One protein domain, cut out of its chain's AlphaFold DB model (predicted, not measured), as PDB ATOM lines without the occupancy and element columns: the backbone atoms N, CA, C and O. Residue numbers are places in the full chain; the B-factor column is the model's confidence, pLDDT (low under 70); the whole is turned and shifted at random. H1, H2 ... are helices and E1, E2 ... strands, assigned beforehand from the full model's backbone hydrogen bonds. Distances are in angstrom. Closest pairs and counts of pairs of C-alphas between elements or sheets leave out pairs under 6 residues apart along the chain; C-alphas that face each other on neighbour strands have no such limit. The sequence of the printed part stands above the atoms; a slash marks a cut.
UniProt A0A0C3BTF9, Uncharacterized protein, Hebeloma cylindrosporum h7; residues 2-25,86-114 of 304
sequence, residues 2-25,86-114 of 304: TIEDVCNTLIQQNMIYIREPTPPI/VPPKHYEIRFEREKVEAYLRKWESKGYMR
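Overview. This is residues 2 to 25 and 86 to 114 of the 304 residues of an uncharacterized protein of Hebeloma cylindrosporum h7 (UniProt A0A0C3BTF9). This is an open, drawn-out piece with a small two-stranded ribbon, E1 and E2, between a helix H2 that sticks out toward one end of the length and the strand-free stretch of residues 19 to 25 at the other; a second helix, H1, is set off to the side of the ribbon, nearest to E1. The printed part has 53 residues, with two named helices and two named strands in the order H1, E1, E2, H2, and the sheet, order E1 - E2, is antiparallel. The class is mixed, helices and strands. The whole is only just loose, close to extended, with a radius of gyration of the C-alphas of 14.8 A, and its outline, only just elongated, spans 48 by 24 by 19 A.

Along the chain. H1 is residues 3 to 12, 14.2 A long from first to last C-alpha, and begins at C-alpha 3 (3.206, -122.818, 104.933). E1 is residues 16 to 18, and E2 is residues 91 to 93. H2 is residues 97 to 108, 16.0 A long, and ends at C-alpha 108 (-4.596, -110.065, 125.698).

Arrangement. E1 and E2 are antiparallel neighbours, with 164 degrees between their directions. N 17 and O 92 are within hydrogen-bond range at 2.8 A, as are N 92 and O 17 at 2.8 A. The closest C-alphas of H1 and E1 are those of Leu 10 and Ile 16, 5.5 A apart. H1 and E2 are only just apart, at 8.5 A. H2 is apart from H1 and from E1. In H1 and H2 every O i to N i+4 pair is within hydrogen-bond range.

Size, cuts and confidence. The two C-alphas farthest apart are those of Ile 25 and Ser 109, 48.4 A. Residues 26 to 85 are not printed, and C-alphas 25 and 86 are 18.1 A apart across the cut. The links H1 to E1 and E2 to H2 are tight. No printed residue has a pLDDT under 70.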
ATOM      1  N   THR A   2       0.030-119.200 103.854       93.44
ATOM      2  CA  THR A   2       0.573-120.478 103.360       93.44
ATOM      3  C   THR A   2       1.717-120.966 104.255       93.44
ATOM      4  O   THR A   2       2.264-120.200 105.045       93.44
ATOM      5  N   ILE A   3       2.084-122.248 104.159       91.88
ATOM      6  CA  ILE A   3       3.206-122.818 104.933       91.88
ATOM      7  C   ILE A   3       4.531-122.134 104.558       91.88
ATOM      8  O   ILE A   3       5.396-121.950 105.412       91.88
ATOM      9  N   GLU A   4       4.671-121.725 103.299       92.25
ATOM     10  CA  GLU A   4       5.818-120.962 102.815       92.25
ATOM     11  C   GLU A   4       5.906-119.593 103.498       92.25
ATOM     12  O   GLU A   4       6.956-119.260 104.044       92.25
ATOM     13  N   ASP A   5       4.789-118.854 103.574       92.56
ATOM     14  CA  ASP A   5       4.731-117.568 104.286       92.56
ATOM     15  C   ASP A   5       5.152-117.727 105.754       92.56
ATOM     16  O   ASP A   5       5.912-116.912 106.279       92.56
ATOM     17  N   VAL A   6       4.689-118.796 106.415       92.94
ATOM     18  CA  VAL A   6       5.060-119.105 107.804       92.94
ATOM     19  C   VAL A   6       6.559-119.367 107.924       92.94
ATOM     20  O   VAL A   6       7.210-118.781 108.787       92.94
ATOM     21  N   CYS A   7       7.125-120.207 107.056       93.31
ATOM     22  CA  CYS A   7       8.551-120.517 107.085       93.31
ATOM     23  C   CYS A   7       9.395-119.261 106.835       93.31
ATOM     24  O   CYS A   7      10.328-118.992 107.590       93.31
ATOM     25  N   ASN A   8       9.033-118.456 105.835       92.25
ATOM     26  CA  ASN A   8       9.725-117.211 105.509       92.25
ATOM     27  C   ASN A   8       9.647-116.204 106.660       92.25
ATOM     28  O   ASN A   8      10.659-115.603 107.013       92.25
ATOM     29  N   THR A   9       8.482-116.069 107.297       93.25
ATOM     30  CA  THR A   9       8.298-115.174 108.452       93.25
ATOM     31  C   THR A   9       9.168-115.611 109.626       93.25
ATOM     32  O   THR A   9       9.884-114.795 110.202       93.25
ATOM     33  N   LEU A  10       9.168-116.906 109.951       93.06
ATOM     34  CA  LEU A  10       9.984-117.431 111.046       93.06
ATOM     35  C   LEU A  10      11.486-117.299 110.759       93.06
ATOM     36  O   LEU A  10      12.251-117.032 111.684       93.06
ATOM     37  N   ILE A  11      11.914-117.449 109.500       92.62
ATOM     38  CA  ILE A  11      13.308-117.218 109.092       92.62
ATOM     39  C   ILE A  11      13.668-115.738 109.262       92.62
ATOM     40  O   ILE A  11      14.681-115.427 109.878       92.62
ATOM     41  N   GLN A  12      12.826-114.819 108.777       92.62
ATOM     42  CA  GLN A  12      13.048-113.371 108.898       92.62
ATOM     43  C   GLN A  12      13.111-112.907 110.358       92.62
ATOM     44  O   GLN A  12      13.871-112.000 110.692       92.62
ATOM     45  N   GLN A  13      12.330-113.541 111.234       91.88
ATOM     46  CA  GLN A  13      12.320-113.262 112.670       91.88
ATOM     47  C   GLN A  13      13.438-113.985 113.438       91.88
ATOM     48  O   GLN A  13      13.518-113.838 114.656       91.88
ATOM     49  N   ASN A  14      14.298-114.756 112.757       92.94
ATOM     50  CA  ASN A  14      15.307-115.628 113.369       92.94
ATOM     51  C   ASN A  14      14.719-116.584 114.424       92.94
ATOM     52  O   ASN A  14      15.378-116.930 115.403       92.94
ATOM     53  N   MET A  15      13.469-117.009 114.225       94.00
ATOM     54  CA  MET A  15      12.747-117.891 115.141       94.00
ATOM     55  C   MET A  15      12.858-119.371 114.773       94.00
ATOM     56  O   MET A  15      12.510-120.234 115.577       94.00
ATOM     57  N   ILE A  16      13.322-119.689 113.565       95.25
ATOM     58  CA  ILE A  16      13.512-121.064 113.101       95.25
ATOM     59  C   ILE A  16      14.932-121.262 112.577       95.25
ATOM     60  O   ILE A  16      15.446-120.473 111.787       95.25
ATOM     61  N   TYR A  17      15.546-122.360 112.997       94.44
ATOM     62  CA  TYR A  17      16.839-122.827 112.530       94.44
ATOM     63  C   TYR A  17      16.636-124.135 111.782       94.44
ATOM     64  O   TYR A  17      16.213-125.136 112.358       94.44
ATOM     65  N   ILE A  18      16.918-124.135 110.483       93.31
ATOM     66  CA  ILE A  18      16.848-125.349 109.671       93.31
ATOM     67  C   ILE A  18      18.100-126.169 109.973       93.31
ATOM     68  O   ILE A  18      19.212-125.751 109.654       93.31
ATOM     69  N   ARG A  19      17.922-127.322 110.623       89.94
ATOM     70  CA  ARG A  19      19.027-128.224 110.948       89.94
ATOM     71  C   ARG A  19      19.379-129.047 109.717       89.94
ATOM     72  O   ARG A  19      18.501-129.574 109.031       89.94
ATOM     73  N   GLU A  20      20.672-129.219 109.473       83.56
ATOM     74  CA  GLU A  20      21.114-130.246 108.537       83.56
ATOM     75  C   GLU A  20      20.727-131.631 109.084       83.56
ATOM     76  O   GLU A  20      20.804-131.857 110.299       83.56
ATOM     77  N   PRO A  21      20.279-132.566 108.226       80.62
ATOM     78  CA  PRO A  21      19.952-133.918 108.657       80.62
ATOM     79  C   PRO A  21      21.205-134.559 109.268       80.62
ATOM     80  O   PRO A  21      22.140-134.906 108.551       80.62
ATOM     81  N   THR A  22      21.226-134.679 110.596       80.00
ATOM     82  CA  THR A  22      22.278-135.361 111.358       80.00
ATOM     83  C   THR A  22      21.746-136.733 111.777       80.00
ATOM     84  O   THR A  22      20.698-136.781 112.424       80.00
ATOM     85  N   PRO A  23      22.423-137.849 111.453       76.56
ATOM     86  CA  PRO A  23      23.726-137.942 110.796       76.56
ATOM     87  C   PRO A  23      23.662-137.554 109.310       76.56
ATOM     88  O   PRO A  23      22.655-137.848 108.658       76.56
ATOM     89  N   PRO A  24      24.724-136.919 108.768       73.69
ATOM     90  CA  PRO A  24      24.781-136.571 107.354       73.69
ATOM     91  C   PRO A  24      24.471-137.820 106.543       73.69
ATOM     92  O   PRO A  24      24.990-138.895 106.852       73.69
ATOM     93  N   ILE A  25      23.602-137.693 105.536       72.25
ATOM     94  CA  ILE A  25      23.248-138.805 104.653       72.25
ATOM     95  C   ILE A  25      24.559-139.369 104.115       72.25
ATOM     96  O   ILE A  25      25.202-138.746 103.266       72.25
ATOM     97  N   VAL A  86       9.064-127.067  99.295       88.81
ATOM     98  CA  VAL A  86       9.213-128.258 100.131       88.81
ATOM     99  C   VAL A  86       9.609-127.803 101.531       88.81
ATOM    100  O   VAL A  86      10.734-127.328 101.703       88.81
ATOM    101  N   PRO A  87       8.724-127.949 102.535       88.50
ATOM    102  CA  PRO A  87       9.020-127.503 103.886       88.50
ATOM    103  C   PRO A  87      10.231-128.255 104.465       88.50
ATOM    104  O   PRO A  87      10.369-129.468 104.241       88.50
ATOM    105  N   PRO A  88      11.106-127.569 105.225       89.88
ATOM    106  CA  PRO A  88      12.215-128.213 105.917       89.88
ATOM    107  C   PRO A  88      11.726-129.327 106.849       89.88
ATOM    108  O   PRO A  88      10.814-129.130 107.645       89.88
ATOM    109  N   LYS A  89      12.344-130.512 106.765       90.62
ATOM    110  CA  LYS A  89      11.978-131.671 107.605       90.62
ATOM    111  C   LYS A  89      12.609-131.643 108.994       90.62
ATOM    112  O   LYS A  89      12.039-132.185 109.930       90.62
ATOM    113  N   HIS A  90      13.795-131.052 109.107       93.00
ATOM    114  CA  HIS A  90      14.545-130.962 110.354       93.00
ATOM    115  C   HIS A  90      14.741-129.488 110.668       93.00
ATOM    116  O   HIS A  90      15.446-128.775 109.954       93.00
ATOM    117  N   TYR A  91      14.078-129.021 111.712       94.69
ATOM    118  CA  TYR A  91      14.156-127.639 112.143       94.69
ATOM    119  C   TYR A  91      14.054-127.562 113.660       94.69
ATOM    120  O   TYR A  91      13.568-128.480 114.321       94.69
ATOM    121  N   GLU A  92      14.527-126.455 114.202       95.31
ATOM    122  CA  GLU A  92      14.441-126.109 115.608       95.31
ATOM    123  C   GLU A  92      13.845-124.714 115.717       95.31
ATOM    124  O   GLU A  92      14.314-123.782 115.067       95.31
ATOM    125  N   ILE A  93      12.795-124.576 116.519       95.19
ATOM    126  CA  ILE A  93      12.178-123.282 116.784       95.19
ATOM    127  C   ILE A  93      12.814-122.731 118.053       95.19
ATOM    128  O   ILE A  93      12.791-123.383 119.095       95.19
ATOM    129  N   ARG A  94      13.379-121.531 117.965       95.38
ATOM    130  CA  ARG A  94      13.925-120.804 119.110       95.38
ATOM    131  C   ARG A  94      13.223-119.466 119.158       95.38
ATOM    132  O   ARG A  94      13.271-118.712 118.198       95.38
ATOM    133  N   PHE A  95      12.570-119.165 120.263       94.50
ATOM    134  CA  PHE A  95      11.984-117.855 120.469       94.50
ATOM    135  C   PHE A  95      12.385-117.335 121.835       94.50
ATOM    136  O   PHE A  95      12.592-118.090 122.784       94.50
ATOM    137  N   GLU A  96      12.515-116.023 121.914       94.38
ATOM    138  CA  GLU A  96      12.815-115.337 123.155       94.38
ATOM    139  C   GLU A  96      11.522-115.204 123.952       94.38
ATOM    140  O   GLU A  96      10.583-114.523 123.529       94.38
ATOM    141  N   ARG A  97      11.461-115.916 125.079       95.38
ATOM    142  CA  ARG A  97      10.256-116.026 125.899       95.38
ATOM    143  C   ARG A  97       9.720-114.655 126.311       95.38
ATOM    144  O   ARG A  97       8.533-114.411 126.152       95.38
ATOM    145  N   GLU A  98      10.600-113.746 126.720       97.19
ATOM    146  CA  GLU A  98      10.240-112.388 127.148       97.19
ATOM    147  C   GLU A  98       9.553-111.585 126.035       97.19
ATOM    148  O   GLU A  98       8.519-110.952 126.252       97.19
ATOM    149  N   LYS A  99      10.071-111.666 124.802       92.88
ATOM    150  CA  LYS A  99       9.459-110.998 123.642       92.88
ATOM    151  C   LYS A  99       8.091-111.579 123.315       92.88
ATOM    152  O   LYS A  99       7.171-110.828 122.986       92.88
ATOM    153  N   VAL A 100       7.954-112.902 123.397       92.81
ATOM    154  CA  VAL A 100       6.676-113.577 123.156       92.81
ATOM    155  C   VAL A 100       5.663-113.216 124.241       92.81
ATOM    156  O   VAL A 100       4.532-112.877 123.907       92.81
ATOM    157  N   GLU A 101       6.057-113.193 125.511       96.25
ATOM    158  CA  GLU A 101       5.184-112.799 126.622       96.25
ATOM    159  C   GLU A 101       4.726-111.340 126.505       96.25
ATOM    160  O   GLU A 101       3.530-111.059 126.612       96.25
ATOM    161  N   ALA A 102       5.634-110.410 126.192       96.75
ATOM    162  CA  ALA A 102       5.279-109.009 125.956       96.75
ATOM    163  C   ALA A 102       4.292-108.857 124.784       96.75
ATOM    164  O   ALA A 102       3.334-108.077 124.852       96.75
ATOM    165  N   TYR A 103       4.497-109.630 123.714       94.19
ATOM    166  CA  TYR A 103       3.581-109.664 122.582       94.19
ATOM    167  C   TYR A 103       2.209-110.213 122.990       94.19
ATOM    168  O   TYR A 103       1.195-109.574 122.707       94.19
ATOM    169  N   LEU A 104       2.159-111.341 123.700       96.00
ATOM    170  CA  LEU A 104       0.913-111.943 124.177       96.00
ATOM    171  C   LEU A 104       0.143-110.994 125.097       96.00
ATOM    172  O   LEU A 104      -1.041-110.767 124.855       96.00
ATOM    173  N   ARG A 105       0.808-110.336 126.054       97.12
ATOM    174  CA  ARG A 105       0.178-109.349 126.950       97.12
ATOM    175  C   ARG A 105      -0.462-108.190 126.175       97.12
ATOM    176  O   ARG A 105      -1.565-107.756 126.502       97.12
ATOM    177  N   LYS A 106       0.181-107.718 125.098       96.88
ATOM    178  CA  LYS A 106      -0.368-106.680 124.199       96.88
ATOM    179  C   LYS A 106      -1.607-107.143 123.423       96.88
ATOM    180  O   LYS A 106      -2.420-106.311 123.025       96.88
ATOM    181  N   TRP A 107      -1.738-108.436 123.136       96.31
ATOM    182  CA  TRP A 107      -2.907-108.993 122.444       96.31
ATOM    183  C   TRP A 107      -4.018-109.409 123.403       96.31
ATOM    184  O   TRP A 107      -5.197-109.301 123.059       96.31
ATOM    185  N   GLU A 108      -3.658-109.809 124.616       95.69
ATOM    186  CA  GLU A 108      -4.596-110.065 125.698       95.69
ATOM    187  C   GLU A 108      -5.288-108.779 126.155       95.69
ATOM    188  O   GLU A 108      -6.509-108.779 126.288       95.69
ATOM    189  N   SER A 109      -4.563-107.659 126.274       96.75
ATOM    190  CA  SER A 109      -5.172-106.357 126.598       96.75
ATOM    191  C   SER A 109      -6.162-105.871 125.534       96.75
ATOM    192  O   SER A 109      -7.068-105.096 125.829       96.75
ATOM    193  N   LYS A 110      -6.039-106.369 124.298       97.00
ATOM    194  CA  LYS A 110      -7.015-106.136 123.225       97.00
ATOM    195  C   LYS A 110      -8.217-107.088 123.278       97.00
ATOM    196  O   LYS A 110      -9.136-106.935 122.480       97.00
ATOM    197  N   GLY A 111      -8.203-108.090 124.156       94.62
ATOM    198  CA  GLY A 111      -9.253-109.103 124.278       94.62
ATOM    199  C   GLY A 111      -9.272-110.143 123.154       94.62
ATOM    200  O   GLY A 111     -10.194-110.950 123.092       94.62
ATOM    201  N   TYR A 112      -8.266-110.163 122.272       91.56
ATOM    202  CA  TYR A 112      -8.238-111.059 121.107       91.56
ATOM    203  C   TYR A 112      -7.756-112.481 121.419       91.56
ATOM    204  O   TYR A 112      -7.838-113.353 120.560       91.56
ATOM    205  N   MET A 113      -7.246-112.731 122.627       92.69
ATOM    206  CA  MET A 113      -6.668-114.033 122.979       92.69
ATOM    207  C   MET A 113      -7.720-115.073 123.398       92.69
ATOM    208  O   MET A 113      -7.461-116.270 123.327       92.69
ATOM    209  N   ARG A 114      -8.916-114.639 123.821       92.06
ATOM    210  CA  ARG A 114      -9.974-115.531 124.316       92.06
ATOM    211  C   ARG A 114     -11.101-115.646 123.296       92.06
ATOM    212  O   ARG A 114     -11.851-114.701 123.070       92.06
TER     213      ARG A 114